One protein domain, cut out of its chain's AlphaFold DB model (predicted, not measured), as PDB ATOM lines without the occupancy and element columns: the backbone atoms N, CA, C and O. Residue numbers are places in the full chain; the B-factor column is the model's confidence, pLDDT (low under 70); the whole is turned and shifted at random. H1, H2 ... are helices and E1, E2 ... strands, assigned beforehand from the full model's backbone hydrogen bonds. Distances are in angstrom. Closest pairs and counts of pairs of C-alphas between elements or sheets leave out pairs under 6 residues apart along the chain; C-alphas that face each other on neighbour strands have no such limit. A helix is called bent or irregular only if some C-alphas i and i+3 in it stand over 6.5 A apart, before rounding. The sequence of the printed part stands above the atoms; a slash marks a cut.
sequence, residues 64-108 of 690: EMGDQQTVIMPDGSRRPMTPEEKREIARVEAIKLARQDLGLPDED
ATOM      1  N   GLU A  64     226.731 235.706 213.157       65.19
ATOM      2  CA  GLU A  64     227.563 234.519 213.367       65.19
ATOM      3  C   GLU A  64     226.768 233.240 213.080       65.19
ATOM      4  O   GLU A  64     225.591 233.114 213.432       65.19
ATOM      5  N   MET A  65     227.406 232.257 212.440       64.50
ATOM      6  CA  MET A  65     226.777 230.949 212.249       64.50
ATOM      7  C   MET A  65     226.847 230.120 213.538       64.50
ATOM      8  O   MET A  65     227.927 229.926 214.101       64.50
ATOM      9  N   GLY A  66     225.694 229.617 213.990       58.94
ATOM     10  CA  GLY A  66     225.607 228.613 215.050       58.94
ATOM     11  C   GLY A  66     225.713 227.190 214.493       58.94
ATOM     12  O   GLY A  66     226.422 226.933 213.521       58.94
ATOM     13  N   ASP A  67     224.966 226.256 215.081       57.56
ATOM     14  CA  ASP A  67     224.836 224.888 214.559       57.56
ATOM     15  C   ASP A  67     224.175 224.922 213.162       57.56
ATOM     16  O   ASP A  67     223.514 225.913 212.841       57.56
ATOM     17  N   GLN A  68     224.318 223.863 212.345       59.66
ATOM     18  CA  GLN A  68     224.019 223.791 210.887       59.66
ATOM     19  C   GLN A  68     222.650 224.336 210.389       59.66
ATOM     20  O   GLN A  68     222.377 224.297 209.191       59.66
ATOM     21  N   GLN A  69     221.759 224.823 211.258       74.94
ATOM     22  CA  GLN A  69     220.453 225.380 210.898       74.94
ATOM     23  C   GLN A  69     220.078 226.704 211.596       74.94
ATOM     24  O   GLN A  69     218.948 227.164 211.414       74.94
ATOM     25  N   THR A  70     220.973 227.340 212.364       80.12
ATOM     26  CA  THR A  70     220.650 228.560 213.139       80.12
ATOM     27  C   THR A  70     221.606 229.726 212.885       80.12
ATOM     28  O   THR A  70     222.817 229.532 212.812       80.12
ATOM     29  N   VAL A  71     221.054 230.941 212.795       83.38
ATOM     30  CA  VAL A  71     221.798 232.211 212.781       83.38
ATOM     31  C   VAL A  71     221.834 232.770 214.199       83.38
ATOM     32  O   VAL A  71     220.793 232.804 214.866       83.38
ATOM     33  N   ILE A  72     223.010 233.201 214.650       80.81
ATOM     34  CA  ILE A  72     223.185 233.971 215.881       80.81
ATOM     35  C   ILE A  72     223.110 235.450 215.500       80.81
ATOM     36  O   ILE A  72     223.910 235.953 214.711       80.81
ATOM     37  N   MET A  73     222.090 236.119 216.021       83.12
ATOM     38  CA  MET A  73     221.850 237.545 215.834       83.12
ATOM     39  C   MET A  73     222.839 238.362 216.698       83.12
ATOM     40  O   MET A  73     223.369 237.826 217.674       83.12
ATOM     41  N   PRO A  74     223.070 239.658 216.407       77.25
ATOM     42  CA  PRO A  74     223.987 240.503 217.187       77.25
ATOM     43  C   PRO A  74     223.656 240.606 218.686       77.25
ATOM     44  O   PRO A  74     224.540 240.844 219.503       77.25
ATOM     45  N   ASP A  75     222.391 240.404 219.060       79.00
ATOM     46  CA  ASP A  75     221.922 240.372 220.452       79.00
ATOM     47  C   ASP A  75     222.155 239.012 221.148       79.00
ATOM     48  O   ASP A  75     221.740 238.810 222.290       79.00
ATOM     49  N   GLY A  76     222.810 238.066 220.467       79.31
ATOM     50  CA  GLY A  76     223.081 236.710 220.945       79.31
ATOM     51  C   GLY A  76     221.896 235.749 220.822       79.31
ATOM     52  O   GLY A  76     222.039 234.563 221.138       79.31
ATOM     53  N   SER A  77     220.732 236.214 220.354       79.19
ATOM     54  CA  SER A  77     219.577 235.350 220.123       79.19
ATOM     55  C   SER A  77     219.812 234.422 218.928       79.19
ATOM     56  O   SER A  77     220.526 234.744 217.977       79.19
ATOM     57  N   ARG A  78     219.224 233.222 218.980       85.75
ATOM     58  CA  ARG A  78     219.312 232.229 217.903       85.75
ATOM     59  C   ARG A  78     217.978 232.127 217.192       85.75
ATOM     60  O   ARG A  78     216.954 231.920 217.842       85.75
ATOM     61  N   ARG A  79     217.993 232.178 215.863       91.19
ATOM     62  CA  ARG A  79     216.811 231.869 215.050       91.19
ATOM     63  C   ARG A  79     217.135 230.887 213.928       91.19
ATOM     64  O   ARG A  79     218.281 230.838 213.479       91.19
ATOM     65  N   PRO A  80     216.152 230.103 213.454       86.50
ATOM     66  CA  PRO A  80     216.342 229.288 212.264       86.50
ATOM     67  C   PRO A  80     216.683 230.164 211.049       86.50
ATOM     68  O   PRO A  80     216.138 231.259 210.882       86.50
ATOM     69  N   MET A  81     217.586 229.668 210.202       88.38
ATOM     70  CA  MET A  81     217.934 230.324 208.936       88.38
ATOM     71  C   MET A  81     216.729 230.366 207.992       88.38
ATOM     72  O   MET A  81     216.052 229.347 207.796       88.38
ATOM     73  N   THR A  82     216.513 231.508 207.342       88.88
ATOM     74  CA  THR A  82     215.534 231.608 206.255       88.88
ATOM     75  C   THR A  82     216.035 230.857 205.010       88.88
ATOM     76  O   THR A  82     217.234 230.591 204.866       88.88
ATOM     77  N   PRO A  83     215.143 230.483 204.073       84.88
ATOM     78  CA  PRO A  83     215.556 229.861 202.815       84.88
ATOM     79  C   PRO A  83     216.536 230.713 201.995       84.88
ATOM     80  O   PRO A  83     217.373 230.158 201.289       84.88
ATOM     81  N   GLU A  84     216.443 232.039 202.086       80.00
ATOM     82  CA  GLU A  84     217.314 232.983 201.376       80.00
ATOM     83  C   GLU A  84     218.718 233.013 201.984       80.00
ATOM     84  O   GLU A  84     219.702 232.942 201.253       80.00
ATOM     85  N   GLU A  85     218.825 232.979 203.312       84.31
ATOM     86  CA  GLU A  85     220.110 232.887 204.017       84.31
ATOM     87  C   GLU A  85     220.818 231.562 203.725       84.31
ATOM     88  O   GLU A  85     222.015 231.545 203.446       84.31
ATOM     89  N   LYS A  86     220.072 230.449 203.680       84.06
ATOM     90  CA  LYS A  86     220.622 229.142 203.276       84.06
ATOM     91  C   LYS A  86     221.160 229.160 201.844       84.06
ATOM     92  O   LYS A  86     222.181 228.535 201.567       84.06
ATOM     93  N   ARG A  87     220.477 229.858 200.928       81.81
ATOM     94  CA  ARG A  87     220.928 230.013 199.534       81.81
ATOM     95  C   ARG A  87     222.185 230.867 199.443       81.81
ATOM     96  O   ARG A  87     223.074 230.521 198.670       81.81
ATOM     97  N   GLU A  88     222.271 231.935 200.226       85.19
ATOM     98  CA  GLU A  88     223.438 232.817 200.211       85.19
ATOM     99  C   GLU A  88     224.669 232.148 200.828       85.19
ATOM    100  O   GLU A  88     225.752 232.222 200.253       85.19
ATOM    101  N   ILE A  89     224.503 231.385 201.913       80.81
ATOM    102  CA  ILE A  89     225.586 230.574 202.493       80.81
ATOM    103  C   ILE A  89     226.087 229.544 201.473       80.81
ATOM    104  O   ILE A  89     227.286 229.470 201.215       80.81
ATOM    105  N   ALA A  90     225.178 228.816 200.813       78.81
ATOM    106  CA  ALA A  90     225.553 227.856 199.774       78.81
ATOM    107  C   ALA A  90     226.261 228.524 198.577       78.81
ATOM    108  O   ALA A  90     227.175 227.939 197.994       78.81
ATOM    109  N   ARG A  91     225.874 229.758 198.214       90.19
ATOM    110  CA  ARG A  91     226.551 230.555 197.178       90.19
ATOM    111  C   ARG A  91     227.984 230.887 197.592       90.19
ATOM    112  O   ARG A  91     228.901 230.674 196.802       90.19
ATOM    113  N   VAL A  92     228.177 231.388 198.811       81.38
ATOM    114  CA  VAL A  92     229.497 231.758 199.343       81.38
ATOM    115  C   VAL A  92     230.403 230.529 199.460       81.38
ATOM    116  O   VAL A  92     231.539 230.577 198.994       81.38
ATOM    117  N   GLU A  93     229.904 229.402 199.977       82.50
ATOM    118  CA  GLU A  93     230.660 228.141 200.060       82.50
ATOM    119  C   GLU A  93     231.073 227.615 198.680       82.50
ATOM    120  O   GLU A  93     232.225 227.220 198.489       82.50
ATOM    121  N   ALA A  94     230.176 227.665 197.690       76.62
ATOM    122  CA  ALA A  94     230.491 227.250 196.324       76.62
ATOM    123  C   ALA A  94     231.578 228.130 195.682       76.62
ATOM    124  O   ALA A  94     232.450 227.618 194.980       76.62
ATOM    125  N   ILE A  95     231.558 229.443 195.940       75.81
ATOM    126  CA  ILE A  95     232.591 230.367 195.450       75.81
ATOM    127  C   ILE A  95     233.925 230.115 196.171       75.81
ATOM    128  O   ILE A  95     234.960 230.096 195.506       75.81
ATOM    129  N   LYS A  96     233.927 229.867 197.490       80.19
ATOM    130  CA  LYS A  96     235.150 229.512 198.235       80.19
ATOM    131  C   LYS A  96     235.779 228.220 197.718       80.19
ATOM    132  O   LYS A  96     236.980 228.197 197.454       80.19
ATOM    133  N   LEU A  97     234.971 227.183 197.491       80.81
ATOM    134  CA  LEU A  97     235.438 225.908 196.941       80.81
ATOM    135  C   LEU A  97     236.016 226.081 195.527       80.81
ATOM    136  O   LEU A  97     237.111 225.606 195.242       80.81
ATOM    137  N   ALA A  98     235.335 226.842 194.663       75.69
ATOM    138  CA  ALA A  98     235.829 227.135 193.318       75.69
ATOM    139  C   ALA A  98     237.148 227.929 193.330       75.69
ATOM    140  O   ALA A  98     238.014 227.694 192.490       75.69
ATOM    141  N   ARG A  99     237.330 228.859 194.278       86.12
ATOM    142  CA  ARG A  99     238.595 229.598 194.445       86.12
ATOM    143  C   ARG A  99     239.722 228.696 194.942       86.12
ATOM    144  O   ARG A  99     240.835 228.813 194.433       86.12
ATOM    145  N   GLN A 100     239.426 227.782 195.866       83.38
ATOM    146  CA  GLN A 100     240.383 226.791 196.356       83.38
ATOM    147  C   GLN A 100     240.882 225.878 195.225       83.38
ATOM    148  O   GLN A 100     242.090 225.691 195.086       83.38
ATOM    149  N   ASP A 101     239.981 225.384 194.373       74.50
ATOM    150  CA  ASP A 101     240.330 224.551 193.211       74.50
ATOM    151  C   ASP A 101     241.185 225.299 192.171       74.50
ATOM    152  O   ASP A 101     241.962 224.690 191.434       74.50
ATOM    153  N   LEU A 102     241.072 226.629 192.125       71.94
ATOM    154  CA  LEU A 102     241.852 227.506 191.250       71.94
ATOM    155  C   LEU A 102     243.155 228.020 191.891       71.94
ATOM    156  O   LEU A 102     243.880 228.781 191.251       71.94
ATOM    157  N   GLY A 103     243.464 227.630 193.134       79.31
ATOM    158  CA  GLY A 103     244.652 228.091 193.859       79.31
ATOM    159  C   GLY A 103     244.636 229.584 194.211       79.31
ATOM    160  O   GLY A 103     245.695 230.178 194.411       79.31
ATOM    161  N   LEU A 104     243.455 230.206 194.255       83.00
ATOM    162  CA  LEU A 104     243.284 231.610 194.632       83.00
ATOM    163  C   LEU A 104     243.201 231.751 196.165       83.00
ATOM    164  O   LEU A 104     242.673 230.854 196.826       83.00
ATOM    165  N   PRO A 105     243.676 232.868 196.750       78.56
ATOM    166  CA  PRO A 105     243.563 233.102 198.188       78.56
ATOM    167  C   PRO A 105     242.092 233.171 198.629       78.56
ATOM    168  O   PRO A 105     241.228 233.657 197.881       78.56
ATOM    169  N   ASP A 106     241.821 232.676 199.843       81.38
ATOM    170  CA  ASP A 106     240.514 232.779 200.503       81.38
ATOM    171  C   ASP A 106     240.306 234.239 200.926       81.38
ATOM    172  O   ASP A 106     240.882 234.709 201.904       81.38
ATOM    173  N   GLU A 107     239.547 234.977 200.118       84.31
ATOM    174  CA  GLU A 107     239.170 236.367 200.370       84.31
ATOM    175  C   GLU A 107     237.709 236.426 200.817       84.31
ATOM    176  O   GLU A 107     236.888 235.592 200.420       84.31
ATOM    177  N   ASP A 108     237.371 237.442 201.610       79.69
ATOM    178  CA  ASP A 108     235.994 237.684 202.032       79.69
ATOM    179  C   ASP A 108     235.104 237.997 200.821       79.69
ATOM    180  O   ASP A 108     235.269 239.002 200.126       79.69
TER     181      ASP A 108
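This is residues 64 to 108 of the 690 residues of an uncharacterized protein of Candidatus Parcubacteria bacterium (UniProt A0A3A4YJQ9). Picture one long helix, H1, with a small head at its beginning: a two-stranded hairpin of E1 and E2, beside which the first printed residues, 64 and 65, pair as a short third run. The helix leads away from this head and makes most of the longest axis, and after it the last residues, 102 to 108, fold back in a tail without a named element. The printed part has 45 residues, with two named strands and one named helix in the order E1, E2, H1; the sheet has the order E1 - E2, antiparallel, and the class is mixed, helices and strands. The whole is loose, with a radius of gyration of the C-alphas of 12.9 A, and elongated, with spans of 37 by 19 by 14 A.

Start at C-alpha 64, at (227.563, 234.519, 213.367), and go on to C-alpha 70 at (220.650, 228.560, 213.139), where E1 begins; it holds residues 70 to 72 and is 6.6 A long from first to last C-alpha. Next look for E2, residues 78 to 80, which is 7.0 A long. Then find C-alpha 83 at (215.556, 229.861, 202.815); from there H1, residues 83 to 101, runs 27.1 A to C-alpha 101 at (240.330, 224.551, 193.211).

At the beginning, look at residues 64 to 65, which pair with residues 71 to 72 of E1, antiparallel. E1 and E2 are a hairpin of antiparallel neighbour strands, with 147 degrees between their N-to-C directions. Their C-alphas 70 and 80 face each other at 4.5 A, and C-alphas 72 and 78 at 4.7 A. Across this pair, N 71 and O 79 are within hydrogen-bond range at 2.9 A, and N 79 and O 71 at 3.0 A. From E2 a tight link of 2 residues leads to H1. E1 and H1 are apart, with no C-alpha of the one within 8 A of the other. Inside H1, each O i to N i+4 pair is within hydrogen-bond range, and the helix is not bent.

Look for the two C-alphas farthest apart at Asp 75 and Leu 102, 37.6 A from each other. The first and last printed C-alphas, of Glu 64 and Asp 108, are 14.5 A apart. The printed part has no cut, and the links E1 to E2 and E2 to H1 are both tight. In the B-factor column, the mean pLDDT of the printed part is 79.3, and the model's confidence is low, under 70, at residues 64 to 68.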